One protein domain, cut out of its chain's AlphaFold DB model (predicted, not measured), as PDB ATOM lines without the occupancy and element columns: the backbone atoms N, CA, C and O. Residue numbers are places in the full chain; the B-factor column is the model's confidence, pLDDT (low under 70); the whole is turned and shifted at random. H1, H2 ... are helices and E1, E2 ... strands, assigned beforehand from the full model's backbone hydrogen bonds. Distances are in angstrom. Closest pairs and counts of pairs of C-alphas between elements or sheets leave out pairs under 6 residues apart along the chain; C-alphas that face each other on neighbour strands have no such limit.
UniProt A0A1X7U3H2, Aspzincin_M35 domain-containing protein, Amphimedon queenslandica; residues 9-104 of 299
ATOM      1  N   ASN A   9     225.937 196.998 164.007       88.25
ATOM      2  CA  ASN A   9     227.049 197.714 164.610       88.25
ATOM      3  C   ASN A   9     227.620 198.672 163.564       88.25
ATOM      4  O   ASN A   9     227.740 198.304 162.391       88.25
ATOM      5  N   VAL A  10     227.978 199.876 163.994       90.38
ATOM      6  CA  VAL A  10     228.600 200.896 163.148       90.38
ATOM      7  C   VAL A  10     229.999 201.157 163.679       90.38
ATOM      8  O   VAL A  10     230.171 201.304 164.887       90.38
ATOM      9  N   PHE A  11     230.986 201.212 162.791       91.81
ATOM     10  CA  PHE A  11     232.371 201.507 163.137       91.81
ATOM     11  C   PHE A  11     232.893 202.661 162.283       91.81
ATOM     12  O   PHE A  11     232.771 202.602 161.060       91.81
ATOM     13  N   ALA A  12     233.507 203.664 162.910       91.88
ATOM     14  CA  ALA A  12     234.292 204.696 162.234       91.88
ATOM     15  C   ALA A  12     235.765 204.300 162.307       91.88
ATOM     16  O   ALA A  12     236.303 204.199 163.403       91.88
ATOM     17  N   ILE A  13     236.409 204.024 161.167       81.62
ATOM     18  CA  ILE A  13     237.847 203.676 161.128       81.62
ATOM     19  C   ILE A  13     238.205 202.595 162.187       81.62
ATOM     20  O   ILE A  13     239.200 202.680 162.896       81.62
ATOM     21  N   SER A  14     237.339 201.577 162.311       78.31
ATOM     22  CA  SER A  14     237.405 200.461 163.280       78.31
ATOM     23  C   SER A  14     237.029 200.752 164.744       78.31
ATOM     24  O   SER A  14     236.950 199.804 165.526       78.31
ATOM     25  N   GLU A  15     236.699 201.985 165.118       87.75
ATOM     26  CA  GLU A  15     236.153 202.301 166.442       87.75
ATOM     27  C   GLU A  15     234.624 202.139 166.464       87.75
ATOM     28  O   GLU A  15     233.940 202.699 165.604       87.75
ATOM     29  N   PRO A  16     234.048 201.370 167.410       89.00
ATOM     30  CA  PRO A  16     232.607 201.171 167.479       89.00
ATOM     31  C   PRO A  16     231.891 202.459 167.892       89.00
ATOM     32  O   PRO A  16     232.185 203.042 168.934       89.00
ATOM     33  N   ILE A  17     230.879 202.848 167.121       89.44
ATOM     34  CA  ILE A  17     229.981 203.943 167.478       89.44
ATOM     35  C   ILE A  17     228.877 203.402 168.389       89.44
ATOM     36  O   ILE A  17     228.184 202.450 168.014       89.44
ATOM     37  N   PRO A  18     228.671 204.000 169.575       85.81
ATOM     38  CA  PRO A  18     227.623 203.570 170.487       85.81
ATOM     39  C   PRO A  18     226.226 203.708 169.878       85.81
ATOM     40  O   PRO A  18     225.864 204.749 169.332       85.81
ATOM     41  N   TYR A  19     225.409 202.672 170.055       86.56
ATOM     42  CA  TYR A  19     223.975 202.742 169.802       86.56
ATOM     43  C   TYR A  19     223.300 203.646 170.849       86.56
ATOM     44  O   TYR A  19     223.438 203.419 172.053       86.56
ATOM     45  N   GLN A  20     222.555 204.645 170.379       84.75
ATOM     46  CA  GLN A  20     221.837 205.648 171.178       84.75
ATOM     47  C   GLN A  20     220.312 205.537 171.038       84.75
ATOM     48  O   GLN A  20     219.572 206.388 171.526       84.75
ATOM     49  N   GLY A  21     219.828 204.504 170.346       84.06
ATOM     50  CA  GLY A  21     218.403 204.256 170.196       84.06
ATOM     51  C   GLY A  21     217.767 203.594 171.421       84.06
ATOM     52  O   GLY A  21     218.356 203.467 172.496       84.06
ATOM     53  N   ILE A  22     216.531 203.149 171.227       86.38
ATOM     54  CA  ILE A  22     215.723 202.531 172.274       86.38
ATOM     55  C   ILE A  22     216.255 201.146 172.647       86.38
ATOM     56  O   ILE A  22     216.470 200.290 171.791       86.38
ATOM     57  N   ILE A  23     216.314 200.883 173.947       87.38
ATOM     58  CA  ILE A  23     216.529 199.551 174.507       87.38
ATOM     59  C   ILE A  23     215.236 199.121 175.200       87.38
ATOM     60  O   ILE A  23     214.752 199.815 176.092       87.38
ATOM     61  N   ALA A  24     214.634 198.018 174.754       89.62
ATOM     62  CA  ALA A  24     213.291 197.614 175.164       89.62
ATOM     63  C   ALA A  24     213.298 196.227 175.802       89.62
ATOM     64  O   ALA A  24     213.729 195.270 175.168       89.62
ATOM     65  N   TYR A  25     212.761 196.110 177.012       91.00
ATOM     66  CA  TYR A  25     212.519 194.837 177.679       91.00
ATOM     67  C   TYR A  25     211.288 194.153 177.069       91.00
ATOM     68  O   TYR A  25     210.199 194.741 177.019       91.00
ATOM     69  N   ARG A  26     211.458 192.910 176.615       88.06
ATOM     70  CA  ARG A  26     210.415 192.066 176.023       88.06
ATOM     71  C   ARG A  26     210.397 190.705 176.719       88.06
ATOM     72  O   ARG A  26     211.301 190.366 177.474       88.06
ATOM     73  N   LEU A  27     209.317 189.960 176.510       84.38
ATOM     74  CA  LEU A  27     209.312 188.527 176.798       84.38
ATOM     75  C   LEU A  27     209.865 187.761 175.591       84.38
ATOM     76  O   LEU A  27     209.902 188.324 174.491       84.38
ATOM     77  N   PRO A  28     210.237 186.477 175.770       80.56
ATOM     78  CA  PRO A  28     210.514 185.595 174.646       80.56
ATOM     79  C   PRO A  28     209.405 185.679 173.585       80.56
ATOM     80  O   PRO A  28     208.226 185.763 173.949       80.56
ATOM     81  N   PRO A  29     209.764 185.676 172.290       81.81
ATOM     82  CA  PRO A  29     208.793 185.850 171.220       81.81
ATOM     83  C   PRO A  29     207.775 184.709 171.208       81.81
ATOM     84  O   PRO A  29     208.106 183.556 171.496       81.81
ATOM     85  N   THR A  30     206.536 185.015 170.830       83.12
ATOM     86  CA  THR A  30     205.512 184.011 170.518       83.12
ATOM     87  C   THR A  30     205.466 183.747 169.012       83.12
ATOM     88  O   THR A  30     206.117 184.432 168.225       83.12
ATOM     89  N   LYS A  31     204.675 182.757 168.574       83.00
ATOM     90  CA  LYS A  31     204.492 182.444 167.142       83.00
ATOM     91  C   LYS A  31     204.076 183.665 166.314       83.00
ATOM     92  O   LYS A  31     204.518 183.806 165.177       83.00
ATOM     93  N   ASP A  32     203.277 184.553 166.901       84.25
ATOM     94  CA  ASP A  32     202.752 185.751 166.237       84.25
ATOM     95  C   ASP A  32     203.807 186.851 166.046       84.25
ATOM     96  O   ASP A  32     203.542 187.848 165.378       84.25
ATOM     97  N   ASP A  33     204.991 186.691 166.641       85.69
ATOM     98  CA  ASP A  33     206.114 187.617 166.479       85.69
ATOM     99  C   ASP A  33     207.019 187.242 165.293       85.69
ATOM    100  O   ASP A  33     207.935 187.994 164.949       85.69
ATOM    101  N   PHE A  34     206.756 186.105 164.634       86.62
ATOM    102  CA  PHE A  34     207.491 185.658 163.454       86.62
ATOM    103  C   PHE A  34     206.795 186.072 162.160       86.62
ATOM    104  O   PHE A  34     205.576 185.996 162.012       86.62
ATOM    105  N   VAL A  35     207.603 186.454 161.173       89.44
ATOM    106  CA  VAL A  35     207.133 186.727 159.814       89.44
ATOM    107  C   VAL A  35     207.356 185.488 158.953       89.44
ATOM    108  O   VAL A  35     208.477 184.988 158.859       89.44
ATOM    109  N   LEU A  36     206.293 184.994 158.312       89.94
ATOM    110  CA  LEU A  36     206.386 183.880 157.372       89.94
ATOM    111  C   LEU A  36     207.077 184.334 156.082       89.94
ATOM    112  O   LEU A  36     206.617 185.263 155.427       89.94
ATOM    113  N   LEU A  37     208.134 183.621 155.700       91.44
ATOM    114  CA  LEU A  37     208.804 183.752 154.410       91.44
ATOM    115  C   LEU A  37     208.569 182.486 153.588       91.44
ATOM    116  O   LEU A  37     208.978 181.394 153.995       91.44
ATOM    117  N   LYS A  38     207.902 182.609 152.436       90.44
ATOM    118  CA  LYS A  38     207.723 181.484 151.508       90.44
ATOM    119  C   LYS A  38     208.987 181.237 150.685       90.44
ATOM    120  O   LYS A  38     209.867 182.085 150.564       90.44
ATOM    121  N   VAL A  39     209.069 180.055 150.077       90.38
ATOM    122  CA  VAL A  39     210.176 179.704 149.174       90.38
ATOM    123  C   VAL A  39     210.244 180.710 148.023       90.38
ATOM    124  O   VAL A  39     209.258 180.914 147.318       90.38
ATOM    125  N   GLY A  40     211.412 181.328 147.841       93.56
ATOM    126  CA  GLY A  40     211.646 182.351 146.817       93.56
ATOM    127  C   GLY A  40     211.093 183.740 147.155       93.56
ATOM    128  O   GLY A  40     211.315 184.674 146.388       93.56
ATOM    129  N   GLU A  41     210.402 183.903 148.285       95.31
ATOM    130  CA  GLU A  41     209.975 185.210 148.779       95.31
ATOM    131  C   GLU A  41     211.151 185.948 149.425       95.31
ATOM    132  O   GLU A  41     212.032 185.346 150.041       95.31
ATOM    133  N   SER A  42     211.156 187.273 149.299       92.69
ATOM    134  CA  SER A  42     212.113 188.134 149.986       92.69
ATOM    135  C   SER A  42     211.382 189.285 150.663       92.69
ATOM    136  O   SER A  42     210.396 189.809 150.145       92.69
ATOM    137  N   ILE A  43     211.881 189.677 151.832       90.38
ATOM    138  CA  ILE A  43     211.424 190.857 152.561       90.38
ATOM    139  C   ILE A  43     212.596 191.820 152.649       90.38
ATOM    140  O   ILE A  43     213.731 191.422 152.895       90.38
ATOM    141  N   SER A  44     212.314 193.100 152.441       89.62
ATOM    142  CA  SER A  44     213.294 194.174 152.552       89.62
ATOM    143  C   SER A  44     212.750 195.284 153.440       89.62
ATOM    144  O   SER A  44     211.551 195.565 153.449       89.62
ATOM    145  N   ALA A  45     213.642 195.920 154.194       86.25
ATOM    146  CA  ALA A  45     213.325 197.069 155.023       86.25
ATOM    147  C   ALA A  45     214.446 198.103 154.921       86.25
ATOM    148  O   ALA A  45     215.623 197.755 154.977       86.25
ATOM    149  N   THR A  46     214.064 199.372 154.811       87.62
ATOM    150  CA  THR A  46     214.996 200.502 154.841       87.62
ATOM    151  C   THR A  46     215.010 201.106 156.236       87.62
ATOM    152  O   THR A  46     213.959 201.280 156.858       87.62
ATOM    153  N   VAL A  47     216.206 201.418 156.725       84.81
ATOM    154  CA  VAL A  47     216.448 201.886 158.089       84.81
ATOM    155  C   VAL A  47     217.346 203.118 158.050       84.81
ATOM    156  O   VAL A  47     218.339 203.134 157.325       84.81
ATOM    157  N   ALA A  48     216.997 204.164 158.800       88.50
ATOM    158  CA  ALA A  48     217.824 205.360 158.919       88.50
ATOM    159  C   ALA A  48     218.821 205.172 160.073       88.50
ATOM    160  O   ALA A  48     218.441 205.160 161.240       88.50
ATOM    161  N   ILE A  49     220.101 204.990 159.747       89.12
ATOM    162  CA  ILE A  49     221.161 204.716 160.737       89.12
ATOM    163  C   ILE A  49     221.347 205.897 161.701       89.12
ATOM    164  O   ILE A  49     221.523 205.704 162.903       89.12
ATOM    165  N   THR A  50     221.221 207.116 161.185       89.94
ATOM    166  CA  THR A  50     221.350 208.379 161.924       89.94
ATOM    167  C   THR A  50     220.263 208.593 162.982       89.94
ATOM    168  O   THR A  50     220.425 209.424 163.868       89.94
ATOM    169  N   ASP A  51     219.164 207.827 162.943       86.81
ATOM    170  CA  ASP A  51     218.132 207.888 163.989       86.81
ATOM    171  C   ASP A  51     218.644 207.353 165.336       86.81
ATOM    172  O   ASP A  51     218.090 207.690 166.383       86.81
ATOM    173  N   VAL A  52     219.669 206.491 165.317       86.94
ATOM    174  CA  VAL A  52     220.139 205.744 166.496       86.94
ATOM    175  C   VAL A  52     221.661 205.723 166.668       86.94
ATOM    176  O   VAL A  52     222.130 205.256 167.702       86.94
ATOM    177  N   PHE A  53     222.436 206.235 165.710       89.25
ATOM    178  CA  PHE A  53     223.883 206.430 165.825       89.25
ATOM    179  C   PHE A  53     224.233 207.891 165.541       89.25
ATOM    180  O   PHE A  53     223.819 208.440 164.522       89.25
ATOM    181  N   ASN A  54     225.012 208.513 166.428       90.00
ATOM    182  CA  ASN A  54     225.577 209.836 166.179       90.00
ATOM    183  C   ASN A  54     226.819 209.686 165.288       90.00
ATOM    184  O   ASN A  54     227.834 209.157 165.734       90.00
ATOM    185  N   ILE A  55     226.705 210.117 164.034       91.19
ATOM    186  CA  ILE A  55     227.770 210.105 163.028       91.19
ATOM    187  C   ILE A  55     228.141 211.566 162.781       91.19
ATOM    188  O   ILE A  55     227.406 212.273 162.098       91.19
ATOM    189  N   ASP A  56     229.227 212.029 163.393       90.31
ATOM    190  CA  ASP A  56     229.615 213.446 163.434       90.31
ATOM    191  C   ASP A  56     231.057 213.712 162.979       90.31
ATOM    192  O   ASP A  56     231.596 214.792 163.223       90.31
ATOM    193  N   THR A  57     231.677 212.729 162.329       91.94
ATOM    194  CA  THR A  57     233.035 212.820 161.791       91.94
ATOM    195  C   THR A  57     233.074 212.342 160.345       91.94
ATOM    196  O   THR A  57     232.490 211.329 159.993       91.94
ATOM    197  N   ASP A  58     233.758 213.063 159.467       95.19
ATOM    198  CA  ASP A  58     233.896 212.616 158.081       95.19
ATOM    199  C   ASP A  58     234.844 211.415 158.002       95.19
ATOM    200  O   ASP A  58     235.820 211.321 158.754       95.19
ATOM    201  N   GLY A  59     234.578 210.486 157.082       94.81
ATOM    202  CA  GLY A  59     235.457 209.340 156.870       94.81
ATOM    203  C   GLY A  59     234.770 208.055 156.425       94.81
ATOM    204  O   GLY A  59     233.635 208.040 155.945       94.81
ATOM    205  N   LEU A  60     235.513 206.953 156.561       95.81
ATOM    206  CA  LEU A  60     235.081 205.617 156.164       95.81
ATOM    207  C   LEU A  60     234.387 204.895 157.322       95.81
ATOM    208  O   LEU A  60     234.975 204.658 158.382       95.81
ATOM    209  N   TYR A  61     233.165 204.458 157.052       95.50
ATOM    210  CA  TYR A  61     232.315 203.729 157.975       95.50
ATOM    211  C   TYR A  61     232.123 202.284 157.540       95.50
ATOM    212  O   TYR A  61     231.912 202.002 156.361       95.50
ATOM    213  N   ASN A  62     232.137 201.373 158.512       94.38
ATOM    214  CA  ASN A  62     231.698 199.993 158.349       94.38
ATOM    215  C   ASN A  62     230.378 199.792 159.095       94.38
ATOM    216  O   ASN A  62     230.293 200.040 160.297       94.38
ATOM    217  N   ILE A  63     229.355 199.328 158.383       92.62
ATOM    218  CA  ILE A  63     228.049 198.996 158.949       92.62
ATOM    219  C   ILE A  63     227.857 197.496 158.788       92.62
ATOM    220  O   ILE A  63     227.837 196.987 157.668       92.62
ATOM    221  N   ARG A  64     227.703 196.780 159.901       89.25
ATOM    222  CA  ARG A  64     227.634 195.316 159.923       89.25
ATOM    223  C   ARG A  64     226.395 194.834 160.661       89.25
ATOM    224  O   ARG A  64     226.089 195.336 161.739       89.25
ATOM    225  N   TYR A  65     225.727 193.811 160.134       86.88
ATOM    226  CA  TYR A  65     224.661 193.130 160.873       86.88
ATOM    227  C   TYR A  65     225.231 192.429 162.120       86.88
ATOM    228  O   TYR A  65     226.228 191.713 162.044       86.88
ATOM    229  N   SER A  66     224.639 192.686 163.287       79.12
ATOM    230  CA  SER A  66     225.256 192.398 164.595       79.12
ATOM    231  C   SER A  66     224.631 191.233 165.360       79.12
ATOM    232  O   SER A  66     225.277 190.680 166.249       79.12
ATOM    233  N   LYS A  67     223.395 190.848 165.031       77.50
ATOM    234  CA  LYS A  67     222.664 189.770 165.711       77.50
ATOM    235  C   LYS A  67     222.413 188.606 164.750       77.50
ATOM    236  O   LYS A  67     222.370 188.834 163.551       77.50
ATOM    237  N   PRO A  68     222.278 187.357 165.214       80.94
ATOM    238  CA  PRO A  68     221.787 186.291 164.352       80.94
ATOM    239  C   PRO A  68     220.306 186.511 164.021       80.94
ATOM    240  O   PRO A  68     219.549 187.061 164.822       80.94
ATOM    241  N   LEU A  69     219.884 186.055 162.842       84.19
ATOM    242  CA  LEU A  69     218.471 185.946 162.505       84.19
ATOM    243  C   LEU A  69     217.891 184.738 163.234       84.19
ATOM    244  O   LEU A  69     218.334 183.609 163.024       84.19
ATOM    245  N   GLN A  70     216.899 184.978 164.083       85.25
ATOM    246  CA  GLN A  70     216.153 183.914 164.740       85.25
ATOM    247  C   GLN A  70     215.014 183.449 163.840       85.25
ATOM    248  O   GLN A  70     214.284 184.270 163.284       85.25
ATOM    249  N   TYR A  71     214.864 182.136 163.687       87.75
ATOM    250  CA  TYR A  71     213.822 181.559 162.850       87.75
ATOM    251  C   TYR A  71     213.256 180.264 163.429       87.75
ATOM    252  O   TYR A  71     213.902 179.548 164.195       87.75
ATOM    253  N   LEU A  72     212.032 179.967 163.000       87.81
ATOM    254  CA  LEU A  72     211.350 178.699 163.207       87.81
ATOM    255  C   LEU A  72     211.093 178.066 161.843       87.81
ATOM    256  O   LEU A  72     210.729 178.745 160.882       87.81
ATOM    257  N   THR A  73     211.279 176.755 161.746       86.94
ATOM    258  CA  THR A  73     210.810 176.004 160.582       86.94
ATOM    259  C   THR A  73     209.300 175.793 160.670       86.94
ATOM    260  O   THR A  73     208.700 175.890 161.741       86.94
ATOM    261  N   VAL A  74     208.672 175.438 159.546       83.44
ATOM    262  CA  VAL A  74     207.243 175.081 159.527       83.44
ATOM    263  C   VAL A  74     206.942 173.942 160.509       83.44
ATOM    264  O   VAL A  74     205.921 173.978 161.188       83.44
ATOM    265  N   GLY A  75     207.850 172.967 160.635       83.62
ATOM    266  CA  GLY A  75     207.723 171.884 161.613       83.62
ATOM    267  C   GLY A  75     207.722 172.396 163.053       83.62
ATOM    268  O   GLY A  75     206.837 172.026 163.819       83.62
ATOM    269  N   ASP A  76     208.639 173.307 163.392       83.56
ATOM    270  CA  ASP A  76     208.718 173.898 164.738       83.56
ATOM    271  C   ASP A  76     207.435 174.690 165.075       83.56
ATOM    272  O   ASP A  76     206.911 174.626 166.187       83.56
ATOM    273  N   MET A  77     206.869 175.392 164.083       80.69
ATOM    274  CA  MET A  77     205.600 176.118 164.226       80.69
ATOM    275  C   MET A  77     204.405 175.183 164.466       80.69
ATOM    276  O   MET A  77     203.534 175.513 165.276       80.69
ATOM    277  N   ILE A  78     204.360 174.023 163.796       81.25
ATOM    278  CA  ILE A  78     203.310 173.003 163.978       81.25
ATOM    279  C   ILE A  78     203.428 172.335 165.351       81.25
ATOM    280  O   ILE A  78     202.417 172.127 166.013       81.25
ATOM    281  N   LEU A  79     204.650 172.025 165.790       78.88
ATOM    282  CA  LEU A  79     204.928 171.340 167.058       78.88
ATOM    283  C   LEU A  79     204.901 172.266 168.284       78.88
ATOM    284  O   LEU A  79     205.112 171.810 169.402       78.88
ATOM    285  N   GLU A  80     204.651 173.559 168.078       70.62
ATOM    286  CA  GLU A  80     204.647 174.592 169.122       70.62
ATOM    287  C   GLU A  80     205.979 174.766 169.866       70.62
ATOM    288  O   GLU A  80     206.028 175.345 170.950       70.62
ATOM    289  N   SER A  81     207.088 174.340 169.264       68.56
ATOM    290  CA  SER A  81     208.415 174.364 169.878       68.56
ATOM    291  C   SER A  81     209.098 175.729 169.718       68.56
ATOM    292  O   SER A  81     210.178 175.836 169.141       68.56
ATOM    293  N   VAL A  82     208.474 176.795 170.230       66.44
ATOM    294  CA  VAL A  82     209.015 178.173 170.168       66.44
ATOM    295  C   VAL A  82     210.170 178.388 171.163       66.44
ATOM    296  O   VAL A  82     210.886 179.381 171.096       66.44
ATOM    297  N   HIS A  83     210.386 177.443 172.080       63.62
ATOM    298  CA  HIS A  83     211.409 177.541 173.122       63.62
ATOM    299  C   HIS A  83     212.844 177.303 172.625       63.62
ATOM    300  O   HIS A  83     213.781 177.756 173.274       63.62
ATOM    301  N   GLU A  84     213.028 176.653 171.472       68.81
ATOM    302  CA  GLU A  84     214.345 176.417 170.863       68.81
ATOM    303  C   GLU A  84     214.453 177.158 169.527       68.81
ATOM    304  O   GLU A  84     214.290 176.592 168.444       68.81
ATOM    305  N   LEU A  85     214.709 178.465 169.606       77.62
ATOM    306  CA  LEU A  85     214.915 179.285 168.415       77.62
ATOM    307  C   LEU A  85     216.213 178.891 167.714       77.62
ATOM    308  O   LEU A  85     217.287 178.880 168.317       77.62
ATOM    309  N   LYS A  86     216.119 178.626 166.410       84.31
ATOM    310  CA  LYS A  86     217.293 178.429 165.561       84.31
ATOM    311  C   LYS A  86     217.857 179.790 165.188       84.31
ATOM    312  O   LYS A  86     217.113 180.722 164.885       84.31
ATOM    313  N   GLU A  87     219.176 179.896 165.201       85.62
ATOM    314  CA  GLU A  87     219.897 181.130 164.909       85.62
ATOM    315  C   GLU A  87     220.716 180.960 163.626       85.62
ATOM    316  O   GLU A  87     221.526 180.044 163.498       85.62
ATOM    317  N   LEU A  88     220.511 181.860 162.663       85.06
ATOM    318  CA  LEU A  88     221.339 181.989 161.471       85.06
ATOM    319  C   LEU A  88     222.247 183.203 161.635       85.06
ATOM    320  O   LEU A  88     221.794 184.348 161.646       85.06
ATOM    321  N   THR A  89     223.547 182.956 161.752       83.38
ATOM    322  CA  THR A  89     224.517 184.045 161.862       83.38
ATOM    323  C   THR A  89     224.751 184.671 160.490       83.38
ATOM    324  O   THR A  89     225.076 183.976 159.531       83.38
ATOM    325  N   VAL A  90     224.606 185.993 160.408       81.00
ATOM    326  CA  VAL A  90     224.863 186.777 159.195       81.00
ATOM    327  C   VAL A  90     226.152 187.575 159.385       81.00
ATOM    328  O   VAL A  90     226.427 188.097 160.469       81.00
ATOM    329  N   HIS A  91     226.974 187.654 158.341       78.56
ATOM    330  CA  HIS A  91     228.279 188.323 158.381       78.56
ATOM    331  C   HIS A  91     228.438 189.427 157.331       78.56
ATOM    332  O   HIS A  91     229.553 189.836 157.025       78.56
ATOM    333  N   GLU A  92     227.321 189.955 156.839       85.19
ATOM    334  CA  GLU A  92     227.316 191.019 155.843       85.19
ATOM    335  C   GLU A  92     227.730 192.370 156.433       85.19
ATOM    336  O   GLU A  92     227.276 192.779 157.512       85.19
ATOM    337  N   SER A  93     228.585 193.069 155.687       90.12
ATOM    338  CA  SER A  93     229.054 194.411 156.013       90.12
ATOM    339  C   SER A  93     229.055 195.305 154.785       90.12
ATOM    340  O   SER A  93     229.467 194.880 153.707       90.12
ATOM    341  N   VAL A  94     228.668 196.559 154.976       92.50
ATOM    342  CA  VAL A  94     228.721 197.604 153.957       92.50
ATOM    343  C   VAL A  94     229.731 198.656 154.393       92.50
ATOM    344  O   VAL A  94     229.766 199.044 155.561       92.50
ATOM    345  N   TYR A  95     230.544 199.114 153.444       94.19
ATOM    346  CA  TYR A  95     231.463 200.228 153.635       94.19
ATOM    347  C   TYR A  95     230.903 201.466 152.949       94.19
ATOM    348  O   TYR A  95     230.464 201.392 151.801       94.19
ATOM    349  N   VAL A  96     230.917 202.595 153.647       94.00
ATOM    350  CA  VAL A  96     230.413 203.866 153.127       94.00
ATOM    351  C   VAL A  96     231.382 204.979 153.510       94.00
ATOM    352  O   VAL A  96     231.814 205.054 154.657       94.00
ATOM    353  N   SER A  97     231.744 205.817 152.542       95.62
ATOM    354  CA  SER A  97     232.500 207.045 152.796       95.62
ATOM    355  C   SER A  97     231.505 208.182 152.975       95.62
ATOM    356  O   SER A  97     230.637 208.359 152.118       95.62
ATOM    357  N   LEU A  98     231.607 208.911 154.081       95.19
ATOM    358  CA  LEU A  98     230.743 210.043 154.399       95.19
ATOM    359  C   LEU A  98     231.565 211.327 154.474       95.19
ATOM    360  O   LEU A  98     232.656 211.338 155.043       95.19
ATOM    361  N   GLU A  99     231.000 212.389 153.916       95.19
ATOM    362  CA  GLU A  99     231.493 213.765 153.965       95.19
ATOM    363  C   GLU A  99     230.360 214.657 154.488       95.19
ATOM    364  O   GLU A  99     229.182 214.291 154.382       95.19
ATOM    365  N   ASP A 100     230.707 215.810 155.060       94.31
ATOM    366  CA  ASP A 100     229.765 216.765 155.650       94.31
ATOM    367  C   ASP A 100     228.855 216.163 156.737       94.31
ATOM    368  O   ASP A 100     227.681 216.522 156.893       94.31
ATOM    369  N   THR A 101     229.402 215.253 157.542       92.50
ATOM    370  CA  THR A 101     228.662 214.534 158.588       92.50
ATOM    371  C   THR A 101     228.073 215.451 159.657       92.50
ATOM    372  O   THR A 101     227.041 215.118 160.241       92.50
ATOM    373  N   GLN A 102     228.611 216.664 159.844       90.31
ATOM    374  CA  GLN A 102     227.992 217.687 160.696       90.31
ATOM    375  C   GLN A 102     226.560 218.078 160.280       90.31
ATOM    376  O   GLN A 102     225.819 218.624 161.100       90.31
ATOM    377  N   LEU A 103     226.173 217.832 159.022       91.12
ATOM    378  CA  LEU A 103     224.835 218.114 158.496       91.12
ATOM    379  C   LEU A 103     223.852 216.958 158.721       91.12
ATOM    380  O   LEU A 103     222.650 217.125 158.492       91.12
ATOM    381  N   LEU A 104     224.335 215.788 159.153       91.00
ATOM    382  CA  LEU A 104     223.483 214.637 159.414       91.00
ATOM    383  C   LEU A 104     222.594 214.882 160.632       91.00
ATOM    384  O   LEU A 104     222.967 215.516 161.623       91.00
TER     385      LEU A 104
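This is residues 9 to 104 of the 299 residues of the protein "Aspzincin_M35 domain-containing protein" of Amphimedon queenslandica (UniProt A0A1X7U3H2). With little regular structure, the domain is a long, narrow hairpin, out through E4 and E5 and back through E6 and E7, with H1 at its tip; hairpin E1 and E2 widens the sheet beside E4, and E3 and residues 26 to 58 make a wide loop, from which residues 37 to 42 stick out. The 96 printed residues, 35 in named elements, run E1 E2 E3 E4 E5 H1 E6 E7, mostly strand. It is loose, radius of gyration of the C-alphas 17.3 A, spanning 52 by 32 by 21 A.

The larger sheet, E2 E1 E4 E7, is antiparallel. Between E4, residues 59 to 65, and E7, residues 93 to 98, N 61 and O 96 are 2.8 A apart. E1, residues 9 to 12, has N 11 2.8 A from O 62 of E4, and N 17 of E2, residues 15 to 17, is 2.8 A from O 10. E5, residues 69 to 71, and E6, residues 86 to 88, are antiparallel, N 69 to O 88 2.8 A. H1, residues 74 to 78, has its O i to N i+4 pair within hydrogen-bond range. E3, residues 22 to 25, pairs with no named strand.

E1 begins at C-alpha 9, (227.049, 197.714, 164.610); E7 ends at C-alpha 98, (230.743, 210.043, 154.399). E4 is 19.9 A long, E7 15.8 A.

The printed part has no cut. The farthest C-alphas, Leu 79 and Asp 100, are 53.0 A apart. The link E3 to E4 is long. Residues 81 to 84 have pLDDT under 70.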